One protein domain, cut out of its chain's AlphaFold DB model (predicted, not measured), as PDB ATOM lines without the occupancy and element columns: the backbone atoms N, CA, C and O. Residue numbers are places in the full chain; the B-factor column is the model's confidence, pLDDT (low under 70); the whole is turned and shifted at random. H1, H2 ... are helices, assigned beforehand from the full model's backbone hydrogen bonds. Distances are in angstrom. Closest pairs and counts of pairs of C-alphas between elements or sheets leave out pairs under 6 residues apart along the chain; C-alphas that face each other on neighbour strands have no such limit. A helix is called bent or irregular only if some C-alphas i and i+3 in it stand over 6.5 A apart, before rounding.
ATOM      1  N   TYR A 813      51.285  87.841 205.904       35.72
ATOM      2  CA  TYR A 813      50.281  88.907 205.682       35.72
ATOM      3  C   TYR A 813      48.856  88.353 205.844       35.72
ATOM      4  O   TYR A 813      48.001  88.962 206.485       35.72
ATOM      5  N   ASN A 814      48.652  87.099 205.428       33.59
ATOM      6  CA  ASN A 814      47.458  86.328 205.746       33.59
ATOM      7  C   ASN A 814      47.483  85.663 207.131       33.59
ATOM      8  O   ASN A 814      46.437  85.231 207.549       33.59
ATOM      9  N   GLY A 815      48.573  85.583 207.894       34.59
ATOM     10  CA  GLY A 815      48.593  85.250 209.336       34.59
ATOM     11  C   GLY A 815      48.041  86.397 210.196       34.59
ATOM     12  O   GLY A 815      47.277  86.200 211.140       34.59
ATOM     13  N   TYR A 816      48.344  87.626 209.778       38.53
ATOM     14  CA  TYR A 816      47.793  88.857 210.336       38.53
ATOM     15  C   TYR A 816      46.310  89.053 209.965       38.53
ATOM     16  O   TYR A 816      45.504  89.386 210.836       38.53
ATOM     17  N   LEU A 817      45.923  88.774 208.709       36.31
ATOM     18  CA  LEU A 817      44.516  88.792 208.265       36.31
ATOM     19  C   LEU A 817      43.722  87.535 208.659       36.31
ATOM     20  O   LEU A 817      42.529  87.632 208.941       36.31
ATOM     21  N   SER A 818      44.345  86.353 208.732       34.31
ATOM     22  CA  SER A 818      43.657  85.107 209.123       34.31
ATOM     23  C   SER A 818      43.222  85.112 210.565       34.31
ATOM     24  O   SER A 818      42.274  84.407 210.901       34.31
ATOM     25  N   ASN A 819      43.829  85.969 211.380       35.91
ATOM     26  CA  ASN A 819      43.370  86.147 212.731       35.91
ATOM     27  C   ASN A 819      42.107  86.988 212.857       35.91
ATOM     28  O   ASN A 819      41.598  86.975 213.963       35.91
ATOM     29  N   GLY A 820      41.591  87.713 211.843       39.94
ATOM     30  CA  GLY A 820      40.300  88.447 211.910       39.94
ATOM     31  C   GLY A 820      40.150  89.476 213.051       39.94
ATOM     32  O   GLY A 820      39.190  90.233 213.109       39.94
ATOM     33  N   ARG A 821      41.143  89.549 213.938       49.53
ATOM     34  CA  ARG A 821      41.077  90.091 215.290       49.53
ATOM     35  C   ARG A 821      41.581  91.514 215.363       49.53
ATOM     36  O   ARG A 821      41.616  92.060 216.448       49.53
ATOM     37  N   VAL A 822      42.039  92.133 214.275       51.06
ATOM     38  CA  VAL A 822      42.591  93.499 214.350       51.06
ATOM     39  C   VAL A 822      41.481  94.509 214.631       51.06
ATOM     40  O   VAL A 822      41.612  95.345 215.522       51.06
ATOM     41  N   ILE A 823      40.363  94.379 213.918       60.84
ATOM     42  CA  ILE A 823      39.160  95.181 214.153       60.84
ATOM     43  C   ILE A 823      38.548  94.808 215.502       60.84
ATOM     44  O   ILE A 823      38.206  95.695 216.274       60.84
ATOM     45  N   GLU A 824      38.500  93.517 215.836       62.84
ATOM     46  CA  GLU A 824      38.020  93.054 217.144       62.84
ATOM     47  C   GLU A 824      38.872  93.623 218.288       62.84
ATOM     48  O   GLU A 824      38.336  94.121 219.269       62.84
ATOM     49  N   ARG A 825      40.200  93.660 218.122       62.59
ATOM     50  CA  ARG A 825      41.167  94.222 219.076       62.59
ATOM     51  C   ARG A 825      41.023  95.722 219.268       62.59
ATOM     52  O   ARG A 825      41.258  96.195 220.371       62.59
ATOM     53  N   ALA A 826      40.674  96.458 218.219       64.31
ATOM     54  CA  ALA A 826      40.542  97.909 218.284       64.31
ATOM     55  C   ALA A 826      39.142  98.356 218.738       64.31
ATOM     56  O   ALA A 826      39.015  99.292 219.524       64.31
ATOM     57  N   VAL A 827      38.090  97.691 218.253       72.19
ATOM     58  CA  VAL A 827      36.698  98.144 218.396       72.19
ATOM     59  C   VAL A 827      35.992  97.484 219.582       72.19
ATOM     60  O   VAL A 827      35.235  98.155 220.287       72.19
ATOM     61  N   TYR A 828      36.210  96.188 219.839       76.81
ATOM     62  CA  TYR A 828      35.449  95.485 220.881       76.81
ATOM     63  C   TYR A 828      35.773  95.989 222.296       76.81
ATOM     64  O   TYR A 828      34.821  96.173 223.059       76.81
ATOM     65  N   PRO A 829      37.042  96.273 222.670       77.88
ATOM     66  CA  PRO A 829      37.355  96.845 223.979       77.88
ATOM     67  C   PRO A 829      36.639  98.169 224.234       77.88
ATOM     68  O   PRO A 829      36.052  98.345 225.292       77.88
ATOM     69  N   LEU A 830      36.589  99.062 223.242       82.12
ATOM     70  CA  LEU A 830      35.915 100.356 223.360       82.12
ATOM     71  C   LEU A 830      34.428 100.199 223.702       82.12
ATOM     72  O   LEU A 830      33.927 100.831 224.634       82.12
ATOM     73  N   ILE A 831      33.711  99.357 222.950       82.88
ATOM     74  CA  ILE A 831      32.268  99.155 223.154       82.88
ATOM     75  C   ILE A 831      32.014  98.435 224.479       82.88
ATOM     76  O   ILE A 831      31.067  98.759 225.198       82.88
ATOM     77  N   ARG A 832      32.889  97.495 224.844       80.88
ATOM     78  CA  ARG A 832      32.842  96.811 226.134       80.88
ATOM     79  C   ARG A 832      33.024  97.780 227.301       80.88
ATOM     80  O   ARG A 832      32.234  97.732 228.238       80.88
ATOM     81  N   GLU A 833      34.014  98.665 227.249       82.19
ATOM     82  CA  GLU A 833      34.255  99.636 228.321       82.19
ATOM     83  C   GLU A 833      33.105 100.638 228.447       82.19
ATOM     84  O   GLU A 833      32.665 100.935 229.559       82.19
ATOM     85  N   PHE A 834      32.510 101.065 227.330       83.88
ATOM     86  CA  PHE A 834      31.288 101.869 227.372       83.88
ATOM     87  C   PHE A 834      30.122 101.126 228.042       83.88
ATOM     88  O   PHE A 834      29.420 101.692 228.886       83.88
ATOM     89  N   ARG A 835      29.930  99.844 227.711       79.25
ATOM     90  CA  ARG A 835      28.921  98.992 228.352       79.25
ATOM     91  C   ARG A 835      29.174  98.852 229.854       79.25
ATOM     92  O   ARG A 835      28.235  98.964 230.628       79.25
ATOM     93  N   ASN A 836      30.423  98.662 230.278       77.69
ATOM     94  CA  ASN A 836      30.780  98.594 231.701       77.69
ATOM     95  C   ASN A 836      30.475  99.911 232.436       77.69
ATOM     96  O   ASN A 836      30.145  99.898 233.621       77.69
ATOM     97  N   CYS A 837      30.584 101.048 231.745       72.88
ATOM     98  CA  CYS A 837      30.305 102.370 232.309       72.88
ATOM     99  C   CYS A 837      28.808 102.718 232.343       72.88
ATOM    100  O   CYS A 837      28.396 103.578 233.123       72.88
ATOM    101  N   THR A 838      27.987 102.075 231.511       70.69
ATOM    102  CA  THR A 838      26.543 102.315 231.427       70.69
ATOM    103  C   THR A 838      25.788 101.230 232.199       70.69
ATOM    104  O   THR A 838      25.647 100.099 231.754       70.69
ATOM    105  N   TYR A 839      25.251 101.574 233.375       57.81
ATOM    106  CA  TYR A 839      24.538 100.660 234.293       57.81
ATOM    107  C   TYR A 839      23.255  99.995 233.724       57.81
ATOM    108  O   TYR A 839      22.546  99.310 234.455       57.81
ATOM    109  N   SER A 840      22.935 100.173 232.436       55.62
ATOM    110  CA  SER A 840      21.664  99.780 231.806       55.62
ATOM    111  C   SER A 840      21.848  98.774 230.660       55.62
ATOM    112  O   SER A 840      21.272  98.932 229.582       55.62
ATOM    113  N   ALA A 841      22.654  97.732 230.859       55.66
ATOM    114  CA  ALA A 841      22.769  96.656 229.878       55.66
ATOM    115  C   ALA A 841      21.588  95.680 230.012       55.66
ATOM    116  O   ALA A 841      21.608  94.775 230.847       55.66
ATOM    117  N   THR A 842      20.559  95.831 229.176       58.12
ATOM    118  CA  THR A 842      19.575  94.763 228.956       58.12
ATOM    119  C   THR A 842      20.278  93.523 228.395       58.12
ATOM    120  O   THR A 842      21.106  93.609 227.485       58.12
ATOM    121  N   VAL A 843      19.983  92.350 228.963       57.66
ATOM    122  CA  VAL A 843      20.553  91.071 228.510       57.66
ATOM    123  C   VAL A 843      20.130  90.833 227.057       57.66
ATOM    124  O   VAL A 843      18.939  90.794 226.763       57.66
ATOM    125  N   GLY A 844      21.100  90.704 226.146       60.41
ATOM    126  CA  GLY A 844      20.861  90.452 224.717       60.41
ATOM    127  C   GLY A 844      20.860  91.684 223.798       60.41
ATOM    128  O   GLY A 844      20.724  91.512 222.592       60.41
ATOM    129  N   SER A 845      21.051  92.906 224.312       68.56
ATOM    130  CA  SER A 845      21.207  94.114 223.479       68.56
ATOM    131  C   SER A 845      22.653  94.620 223.454       68.56
ATOM    132  O   SER A 845      23.288  94.723 224.506       68.56
ATOM    133  N   LEU A 846      23.154  95.007 222.277       73.69
ATOM    134  CA  LEU A 846      24.448  95.678 222.128       73.69
ATOM    135  C   LEU A 846      24.301  97.182 222.412       73.69
ATOM    136  O   LEU A 846      23.692  97.905 221.629       73.69
ATOM    137  N   SER A 847      24.870  97.657 223.521       79.31
ATOM    138  CA  SER A 847      24.915  99.086 223.855       79.31
ATOM    139  C   SER A 847      26.152  99.736 223.232       79.31
ATOM    140  O   SER A 847      27.275  99.405 223.605       79.31
ATOM    141  N   VAL A 848      25.950 100.670 222.301       81.25
ATOM    142  CA  VAL A 848      27.015 101.439 221.629       81.25
ATOM    143  C   VAL A 848      26.861 102.922 221.994       81.25
ATOM    144  O   VAL A 848      25.724 103.381 222.135       81.25
ATOM    145  N   PRO A 849      27.952 103.696 222.157       82.62
ATOM    146  CA  PRO A 849      27.846 105.145 222.315       82.62
ATOM    147  C   PRO A 849      27.072 105.773 221.151       82.62
ATOM    148  O   PRO A 849      27.345 105.452 219.996       82.62
ATOM    149  N   ALA A 850      26.175 106.723 221.428       82.00
ATOM    150  CA  ALA A 850      25.376 107.399 220.397       82.00
ATOM    151  C   ALA A 850      26.242 108.055 219.300       82.00
ATOM    152  O   ALA A 850      25.900 108.031 218.124       82.00
ATOM    153  N   LYS A 851      27.415 108.590 219.669       83.31
ATOM    154  CA  LYS A 851      28.389 109.162 218.721       83.31
ATOM    155  C   LYS A 851      29.188 108.121 217.929       83.31
ATOM    156  O   LYS A 851      29.955 108.509 217.063       83.31
ATOM    157  N   LEU A 852      29.031 106.826 218.197       83.38
ATOM    158  CA  LEU A 852      29.704 105.727 217.497       83.38
ATOM    159  C   LEU A 852      28.717 104.707 216.910       83.38
ATOM    160  O   LEU A 852      29.110 103.588 216.595       83.38
ATOM    161  N   GLU A 853      27.452 105.081 216.713       85.12
ATOM    162  CA  GLU A 853      26.401 104.172 216.237       85.12
ATOM    163  C   GLU A 853      26.751 103.500 214.896       85.12
ATOM    164  O   GLU A 853      26.582 102.295 214.739       85.12
ATOM    165  N   LEU A 854      27.329 104.253 213.953       86.06
ATOM    166  CA  LEU A 854      27.786 103.723 212.657       86.06
ATOM    167  C   LEU A 854      29.136 102.973 212.704       86.06
ATOM    168  O   LEU A 854      29.608 102.500 211.673       86.06
ATOM    169  N   LEU A 855      29.800 102.860 213.863       84.69
ATOM    170  CA  LEU A 855      31.147 102.285 213.945       84.69
ATOM    171  C   LEU A 855      31.165 100.804 213.535       84.69
ATOM    172  O   LEU A 855      32.042 100.440 212.752       84.69
ATOM    173  N   PRO A 856      30.209  99.955 213.968       84.88
ATOM    174  CA  PRO A 856      30.126  98.580 213.482       84.88
ATOM    175  C   PRO A 856      29.949  98.486 211.961       84.88
ATOM    176  O   PRO A 856      30.516  97.598 211.331       84.88
ATOM    177  N   LEU A 857      29.213  99.423 211.354       86.62
ATOM    178  CA  LEU A 857      29.012  99.458 209.904       86.62
ATOM    179  C   LEU A 857      30.312  99.804 209.167       86.62
ATOM    180  O   LEU A 857      30.670  99.132 208.203       86.62
ATOM    181  N   TYR A 858      31.055 100.807 209.642       86.75
ATOM    182  CA  TYR A 858      32.365 101.138 209.074       86.75
ATOM    183  C   TYR A 858      33.399 100.032 209.300       86.75
ATOM    184  O   TYR A 858      34.227  99.789 208.426       86.75
ATOM    185  N   ALA A 859      33.333  99.330 210.432       80.94
ATOM    186  CA  ALA A 859      34.163  98.161 210.700       80.94
ATOM    187  C   ALA A 859      33.892  97.028 209.690       80.94
ATOM    188  O   ALA A 859      34.840  96.456 209.155       80.94
ATOM    189  N   LEU A 860      32.621  96.761 209.360       82.25
ATOM    190  CA  LEU A 860      32.243  95.827 208.293       82.25
ATOM    191  C   LEU A 860      32.739  96.297 206.916       82.25
ATOM    192  O   LEU A 860      33.306  95.512 206.157       82.25
ATOM    193  N   GLY A 861      32.592  97.587 206.603       83.38
ATOM    194  CA  GLY A 861      33.142  98.168 205.375       83.38
ATOM    195  C   GLY A 861      34.647  97.938 205.261       83.38
ATOM    196  O   GLY A 861      35.130  97.458 204.239       83.38
ATOM    197  N   LEU A 862      35.382  98.166 206.352       79.12
ATOM    198  CA  LEU A 862      36.827  97.960 206.432       79.12
ATOM    199  C   LEU A 862      37.229  96.505 206.173       79.12
ATOM    200  O   LEU A 862      38.175  96.280 205.416       79.12
ATOM    201  N   THR A 863      36.481  95.526 206.705       76.50
ATOM    202  CA  THR A 863      36.732  94.101 206.415       76.50
ATOM    203  C   THR A 863      36.613  93.749 204.938       76.50
ATOM    204  O   THR A 863      37.254  92.796 204.516       76.50
ATOM    205  N   ARG A 864      35.867  94.530 204.144       78.00
ATOM    206  CA  ARG A 864      35.637  94.307 202.705       78.00
ATOM    207  C   ARG A 864      36.560  95.101 201.781       78.00
ATOM    208  O   ARG A 864      36.381  95.098 200.564       78.00
ATOM    209  N   THR A 865      37.545  95.793 202.343       80.00
ATOM    210  CA  THR A 865      38.535  96.545 201.563       80.00
ATOM    211  C   THR A 865      39.765  95.707 201.233       80.00
ATOM    212  O   THR A 865      40.069  94.732 201.918       80.00
ATOM    213  N   ALA A 866      40.558  96.159 200.258       77.38
ATOM    214  CA  ALA A 866      41.844  95.550 199.915       77.38
ATOM    215  C   ALA A 866      42.865  95.536 201.082       77.38
ATOM    216  O   ALA A 866      43.846  94.795 201.014       77.38
ATOM    217  N   LEU A 867      42.641  96.321 202.151       73.69
ATOM    218  CA  LEU A 867      43.489  96.337 203.354       73.69
ATOM    219  C   LEU A 867      43.344  95.083 204.208       73.69
ATOM    220  O   LEU A 867      44.315  94.638 204.815       73.69
ATOM    221  N   CYS A 868      42.111  94.594 204.345       70.00
ATOM    222  CA  CYS A 868      41.758  93.592 205.348       70.00
ATOM    223  C   CYS A 868      41.139  92.337 204.746       70.00
ATOM    224  O   CYS A 868      41.233  91.262 205.339       70.00
ATOM    225  N   HIS A 869      40.509  92.459 203.581       71.44
ATOM    226  CA  HIS A 869      39.846  91.339 202.951       71.44
ATOM    227  C   HIS A 869      40.868  90.382 202.325       71.44
ATOM    228  O   HIS A 869      41.914  90.781 201.786       71.44
ATOM    229  N   ARG A 870      40.526  89.091 202.353       63.38
ATOM    230  CA  ARG A 870      41.218  88.064 201.565       63.38
ATOM    231  C   ARG A 870      40.893  88.243 200.074       63.38
ATOM    232  O   ARG A 870      40.270  89.218 199.661       63.38
ATOM    233  N   HIS A 871      41.337  87.344 199.207       67.50
ATOM    234  CA  HIS A 871      40.930  87.420 197.803       67.50
ATOM    235  C   HIS A 871      39.421  87.155 197.639       67.50
ATOM    236  O   HIS A 871      38.884  86.237 198.255       67.50
ATOM    237  N   ARG A 872      38.747  87.955 196.800       73.25
ATOM    238  CA  ARG A 872      37.326  87.768 196.448       73.25
ATOM    239  C   ARG A 872      37.167  86.668 195.403       73.25
ATOM    240  O   ARG A 872      38.092  86.416 194.623       73.25
ATOM    241  N   SER A 873      35.980  86.067 195.340       75.56
ATOM    242  CA  SER A 873      35.629  85.154 194.250       75.56
ATOM    243  C   SER A 873      35.529  85.898 192.910       75.56
ATOM    244  O   SER A 873      35.330  87.114 192.870       75.56
ATOM    245  N   GLU A 874      35.665  85.190 191.786       75.25
ATOM    246  CA  GLU A 874      35.617  85.798 190.446       75.25
ATOM    247  C   GLU A 874      34.286  86.529 190.175       75.25
ATOM    248  O   GLU A 874      34.282  87.629 189.625       75.25
ATOM    249  N   GLY A 875      33.170  85.982 190.674       76.88
ATOM    250  CA  GLY A 875      31.837  86.595 190.608       76.88
ATOM    251  C   GLY A 875      31.628  87.811 191.523       76.88
ATOM    252  O   GLY A 875      30.581  88.450 191.449       76.88
ATOM    253  N   GLU A 876      32.618  88.159 192.348       79.88
ATOM    254  CA  GLU A 876      32.601  89.266 193.322       79.88
ATOM    255  C   GLU A 876      33.705  90.301 193.038       79.88
ATOM    256  O   GLU A 876      34.159  91.031 193.916       79.88
ATOM    257  N   GLY A 877      34.184  90.355 191.797       77.25
ATOM    258  CA  GLY A 877      35.256  91.251 191.372       77.25
ATOM    259  C   GLY A 877      36.628  90.583 191.416       77.25
ATOM    260  O   GLY A 877      37.599  91.156 190.948       77.25
ATOM    261  N   GLY A 878      36.753  89.346 191.889       78.25
ATOM    262  CA  GLY A 878      37.992  88.572 191.843       78.25
ATOM    263  C   GLY A 878      39.104  89.085 192.763       78.25
ATOM    264  O   GLY A 878      38.959  90.060 193.505       78.25
ATOM    265  N   MET A 879      40.260  88.426 192.677       76.69
ATOM    266  CA  MET A 879      41.381  88.610 193.606       76.69
ATOM    267  C   MET A 879      41.903  90.053 193.671       76.69
ATOM    268  O   MET A 879      41.949  90.733 192.645       76.69
ATOM    269  N   TYR A 880      42.302  90.474 194.874       77.44
ATOM    270  CA  TYR A 880      43.093  91.683 195.122       77.44
ATOM    271  C   TYR A 880      44.566  91.433 194.801       77.44
ATOM    272  O   TYR A 880      45.166  90.559 195.421       77.44
ATOM    273  N   PHE A 881      45.143  92.196 193.873       81.44
ATOM    274  CA  PHE A 881      46.569  92.108 193.530       81.44
ATOM    275  C   PHE A 881      47.426  93.076 194.356       81.44
ATOM    276  O   PHE A 881      46.915  94.017 194.960       81.44
ATOM    277  N   ALA A 882      48.746  92.861 194.361       78.50
ATOM    278  CA  ALA A 882      49.699  93.654 195.143       78.50
ATOM    279  C   ALA A 882      49.610  95.163 194.852       78.50
ATOM    280  O   ALA A 882      49.569  95.963 195.791       78.50
ATOM    281  N   ASP A 883      49.504  95.532 193.571       87.38
ATOM    282  CA  ASP A 883      49.345  96.921 193.127       87.38
ATOM    283  C   ASP A 883      48.058  97.560 193.655       87.38
ATOM    284  O   ASP A 883      48.079  98.687 194.151       87.38
ATOM    285  N   GLU A 884      46.941  96.832 193.589       85.00
ATOM    286  CA  GLU A 884      45.638  97.301 194.060       85.00
ATOM    287  C   GLU A 884      45.643  97.507 195.580       85.00
ATOM    288  O   GLU A 884      45.189  98.543 196.066       85.00
ATOM    289  N   ARG A 885      46.223  96.565 196.337       82.81
ATOM    290  CA  ARG A 885      46.350  96.678 197.798       82.81
ATOM    291  C   ARG A 885      47.204  97.875 198.208       82.81
ATOM    292  O   ARG A 885      46.786  98.646 199.071       82.81
ATOM    293  N   HIS A 886      48.371  98.051 197.585       83.00
ATOM    294  CA  HIS A 886      49.263  99.177 197.878       83.00
ATOM    295  C   HIS A 886      48.653 100.509 197.456       83.00
ATOM    296  O   HIS A 886      48.703 101.472 198.220       83.00
ATOM    297  N   SER A 887      48.020 100.560 196.282       89.94
ATOM    298  CA  SER A 887      47.284 101.740 195.842       89.94
ATOM    299  C   SER A 887      46.196 102.124 196.840       89.94
ATOM    300  O   SER A 887      46.115 103.288 197.234       89.94
ATOM    301  N   PHE A 888      45.366 101.166 197.259       88.94
ATOM    302  CA  PHE A 888      44.277 101.426 198.191       88.94
ATOM    303  C   PHE A 888      44.809 101.878 199.556       88.94
ATOM    304  O   PHE A 888      44.312 102.850 200.120       88.94
ATOM    305  N   ALA A 889      45.867 101.237 200.063       85.06
ATOM    306  CA  ALA A 889      46.511 101.641 201.309       85.06
ATOM    307  C   ALA A 889      47.077 103.059 201.239       85.06
ATOM    308  O   ALA A 889      46.808 103.875 202.122       85.06
ATOM    309  N   TYR A 890      47.782 103.391 200.161       88.56
ATOM    310  CA  TYR A 890      48.280 104.742 199.937       88.56
ATOM    311  C   TYR A 890      47.142 105.767 199.912       88.56
ATOM    312  O   TYR A 890      47.219 106.818 200.548       88.56
ATOM    313  N   ARG A 891      46.042 105.432 199.233       90.00
ATOM    314  CA  ARG A 891      44.869 106.300 199.134       90.00
ATOM    315  C   ARG A 891      44.235 106.574 200.493       90.00
ATOM    316  O   ARG A 891      43.953 107.725 200.806       90.00
ATOM    317  N   VAL A 892      44.069 105.540 201.320       89.81
ATOM    318  CA  VAL A 892      43.571 105.675 202.698       89.81
ATOM    319  C   VAL A 892      44.515 106.526 203.546       89.81
ATOM    320  O   VAL A 892      44.048 107.351 204.331       89.81
ATOM    321  N   LEU A 893      45.832 106.363 203.384       87.50
ATOM    322  CA  LEU A 893      46.822 107.133 204.136       87.50
ATOM    323  C   LEU A 893      46.730 108.638 203.837       87.50
ATOM    324  O   LEU A 893      46.733 109.437 204.778       87.50
ATOM    325  N   SER A 894      46.581 109.016 202.565       88.88
ATOM    326  CA  SER A 894      46.490 110.419 202.139       88.88
ATOM    327  C   SER A 894      45.095 111.032 202.293       88.88
ATOM    328  O   SER A 894      44.983 112.248 202.412       88.88
ATOM    329  N   ALA A 895      44.025 110.233 202.310       89.62
ATOM    330  CA  ALA A 895      42.658 110.750 202.295       89.62
ATOM    331  C   ALA A 895      42.202 111.344 203.646       89.62
ATOM    332  O   ALA A 895      42.596 110.868 204.719       89.62
ATOM    333  N   PRO A 896      41.340 112.376 203.638       88.44
ATOM    334  CA  PRO A 896      40.663 112.863 204.832       88.44
ATOM    335  C   PRO A 896      39.603 111.873 205.334       88.44
ATOM    336  O   PRO A 896      39.049 111.077 204.580       88.44
ATOM    337  N   ALA A 897      39.266 111.979 206.621       85.69
ATOM    338  CA  ALA A 897      38.352 111.068 207.317       85.69
ATOM    339  C   ALA A 897      36.996 110.846 206.611       85.69
ATOM    340  O   ALA A 897      36.511 109.719 206.545       85.69
ATOM    341  N   HIS A 898      36.396 111.898 206.043       84.19
ATOM    342  CA  HIS A 898      35.124 111.789 205.317       84.19
ATOM    343  C   HIS A 898      35.260 111.015 203.994       84.19
ATOM    344  O   HIS A 898      34.386 110.218 203.671       84.19
ATOM    345  N   GLN A 899      36.364 111.183 203.255       86.81
ATOM    346  CA  GLN A 899      36.623 110.403 202.037       86.81
ATOM    347  C   GLN A 899      36.897 108.938 202.368       86.81
ATOM    348  O   GLN A 899      36.387 108.062 201.679       86.81
ATOM    349  N   ILE A 900      37.620 108.659 203.460       90.00
ATOM    350  CA  ILE A 900      37.803 107.286 203.950       90.00
ATOM    351  C   ILE A 900      36.439 106.649 204.232       90.00
ATOM    352  O   ILE A 900      36.188 105.535 203.785       90.00
ATOM    353  N   ALA A 901      35.517 107.357 204.890       88.88
ATOM    354  CA  ALA A 901      34.169 106.840 205.118       88.88
ATOM    355  C   ALA A 901      33.432 106.484 203.808       88.88
ATOM    356  O   ALA A 901      32.769 105.449 203.767       88.88
ATOM    357  N   LEU A 902      33.600 107.271 202.735       87.44
ATOM    358  CA  LEU A 902      33.043 106.991 201.398       87.44
ATOM    359  C   LEU A 902      33.747 105.830 200.663       87.44
ATOM    360  O   LEU A 902      33.148 105.189 199.795       87.44
ATOM    361  N   MET A 903      35.010 105.544 200.995       88.94
ATOM    362  CA  MET A 903      35.713 104.338 200.532       88.94
ATOM    363  C   MET A 903      35.193 103.084 201.248       88.94
ATOM    364  O   MET A 903      35.045 102.042 200.618       88.94
ATOM    365  N   LEU A 904      34.915 103.184 202.554       86.94
ATOM    366  CA  LEU A 904      34.423 102.064 203.368       86.94
ATOM    367  C   LEU A 904      32.942 101.760 203.124       86.94
ATOM    368  O   LEU A 904      32.537 100.602 203.171       86.94
ATOM    369  N   TYR A 905      32.134 102.793 202.889       91.06
ATOM    370  CA  TYR A 905      30.706 102.681 202.619       91.06
ATOM    371  C   TYR A 905      30.341 103.589 201.430       91.06
ATOM    372  O   TYR A 905      30.115 104.788 201.620       91.06
ATOM    373  N   PRO A 906      30.306 103.040 200.199       90.62
ATOM    374  CA  PRO A 906      29.901 103.777 199.005       90.62
ATOM    375  C   PRO A 906      28.489 104.362 199.132       90.62
ATOM    376  O   PRO A 906      27.683 103.909 199.941       90.62
ATOM    377  N   HIS A1062      25.346  92.335 207.137       87.19
ATOM    378  CA  HIS A1062      25.379  93.327 208.219       87.19
ATOM    379  C   HIS A1062      24.666  92.863 209.505       87.19
ATOM    380  O   HIS A1062      25.179  93.055 210.607       87.19
ATOM    381  N   SER A1063      23.504  92.212 209.390       87.44
ATOM    382  CA  SER A1063      22.752  91.694 210.545       87.44
ATOM    383  C   SER A1063      23.477  90.560 211.273       87.44
ATOM    384  O   SER A1063      23.477  90.507 212.505       87.44
ATOM    385  N   GLU A1064      24.113  89.662 210.524       87.06
ATOM    386  CA  GLU A1064      24.888  88.552 211.084       87.06
ATOM    387  C   GLU A1064      26.183  89.050 211.731       87.06
ATOM    388  O   GLU A1064      26.560  88.570 212.799       87.06
ATOM    389  N   PHE A1065      26.840  90.043 211.122       84.25
ATOM    390  CA  PHE A1065      28.024  90.689 211.677       84.25
ATOM    391  C   PHE A1065      27.723  91.352 213.025       84.25
ATOM    392  O   PHE A1065      28.422  91.089 214.002       84.25
ATOM    393  N   LEU A1066      26.641  92.135 213.116       84.25
ATOM    394  CA  LEU A1066      26.213  92.757 214.373       84.25
ATOM    395  C   LEU A1066      25.893  91.725 215.459       84.25
ATOM    396  O   LEU A1066      26.301  91.894 216.607       84.25
ATOM    397  N   SER A1067      25.190  90.651 215.096       85.00
ATOM    398  CA  SER A1067      24.835  89.584 216.039       85.00
ATOM    399  C   SER A1067      26.084  88.875 216.569       85.00
ATOM    400  O   SER A1067      26.208  88.642 217.771       85.00
ATOM    401  N   ALA A1068      27.049  88.593 215.690       81.62
ATOM    402  CA  ALA A1068      28.316  87.983 216.076       81.62
ATOM    403  C   ALA A1068      29.179  88.905 216.948       81.62
ATOM    404  O   ALA A1068      29.745  88.454 217.940       81.62
ATOM    405  N   MET A1069      29.244  90.195 216.612       80.19
ATOM    406  CA  MET A1069      29.941  91.207 217.405       80.19
ATOM    407  C   MET A1069      29.334  91.326 218.808       80.19
ATOM    408  O   MET A1069      30.059  91.343 219.802       80.19
ATOM    409  N   ALA A1070      28.001  91.360 218.901       81.56
ATOM    410  CA  ALA A1070      27.297  91.394 220.177       81.56
ATOM    411  C   ALA A1070      27.621  90.161 221.031       81.56
ATOM    412  O   ALA A1070      27.961  90.305 222.205       81.56
ATOM    413  N   GLN A1071      27.593  88.969 220.427       80.88
ATOM    414  CA  GLN A1071      27.931  87.722 221.108       80.88
ATOM    415  C   GLN A1071      29.385  87.716 221.606       80.88
ATOM    416  O   GLN A1071      29.633  87.402 222.768       80.88
ATOM    417  N   ALA A1072      30.339  88.138 220.770       76.00
ATOM    418  CA  ALA A1072      31.757  88.197 221.131       76.00
ATOM    419  C   ALA A1072      32.030  89.153 222.310       76.00
ATOM    420  O   ALA A1072      32.815  88.835 223.206       76.00
ATOM    421  N   ILE A1073      31.346  90.302 222.349       77.00
ATOM    422  CA  ILE A1073      31.455  91.279 223.444       77.00
ATOM    423  C   ILE A1073      30.806  90.753 224.736       77.00
ATOM    424  O   ILE A1073      31.290  91.056 225.826       77.00
ATOM    425  N   ILE A1074      29.715  89.985 224.640       74.81
ATOM    426  CA  ILE A1074      29.035  89.392 225.804       74.81
ATOM    427  C   ILE A1074      29.860  88.255 226.413       74.81
ATOM    428  O   ILE A1074      30.030  88.222 227.631       74.81
ATOM    429  N   ASP A1075      30.383  87.355 225.584       68.62
ATOM    430  CA  ASP A1075      30.998  86.110 226.048       68.62
ATOM    431  C   ASP A1075      32.415  86.293 226.609       68.62
ATOM    432  O   ASP A1075      32.978  85.347 227.160       68.62
ATOM    433  N   ASN A1076      33.027  87.476 226.454       63.22
ATOM    434  CA  ASN A1076      34.451  87.718 226.727       63.22
ATOM    435  C   ASN A1076      35.388  86.682 226.066       63.22
ATOM    436  O   ASN A1076      36.549  86.555 226.461       63.22
ATOM    437  N   ARG A1077      34.912  85.930 225.065       49.09
ATOM    438  CA  ARG A1077      35.689  84.889 224.395       49.09
ATOM    439  C   ARG A1077      36.558  85.533 223.327       49.09
ATOM    440  O   ARG A1077      36.065  86.081 222.351       49.09
ATOM    441  N   TRP A1078      37.862  85.456 223.560       45.66
ATOM    442  CA  TRP A1078      38.930  85.910 222.665       45.66
ATOM    443  C   TRP A1078      39.730  84.733 222.088       45.66
ATOM    444  O   TRP A1078      40.904  84.889 221.743       45.66
ATOM    445  N   SER A1079      39.124  83.545 222.035       29.53
ATOM    446  CA  SER A1079      39.760  82.310 221.564       29.53
ATOM    447  C   SER A1079      39.373  81.997 220.137       29.53
ATOM    448  O   SER A1079      38.163  81.757 219.917       29.53
TER     449      SER A1079
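What this domain is: This is residues 813 to 906 and 1062 to 1079 of the 1079 residues of the protein "Sec24-like protein" of Giardia muris (UniProt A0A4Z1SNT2). Short H3 is in the middle of an elongated group of helices, with long H2 beside it, H6 crossing both, and H5 packed on H3 with H4 beside H5. Residues 873 to 878 stick out. The printed part has 112 residues, 67 of them in six named helices, H1 to H6 in chain order, with no named strand; its class is all helix, and it is only just compact, close to loose: radius of gyration of the C-alphas 15.8 A, spans 48 by 31 by 23 A.

Where its parts are: H1, residues 813 to 818, begins at C-alpha 813 (50.281, 88.907, 205.682). H2, 821 to 837, spans 23.6 A and is only just irregular: C-alphas 826 and 829 are 6.6 A apart. H3 is 855 to 863, H4 882 to 894, H5 897 to 904; H6, 1062 to 1075, ends at C-alpha 1075 (30.998, 86.110, 226.048).

How they stand to each other: H3 and H5 touch, closest C-alphas Gly 861 and Leu 904, 4.6 A. H2 and H6 touch at a steep tilt of 64 degrees, closest C-alphas Arg 832 and Ile 1073, 6.3 A. Every O i to N i+4 pair is within hydrogen-bond range except in H2, 11 of 13.

The domain as a whole: Residues 907 to 1061 are cut out; C-alphas 906 and 1062 are 14.6 A apart. Links H2 to H3 and H3 to H4 are long. Residues 813 to 826, 839 to 845, 870 to 871 and 1075 to 1079 have pLDDT under 70.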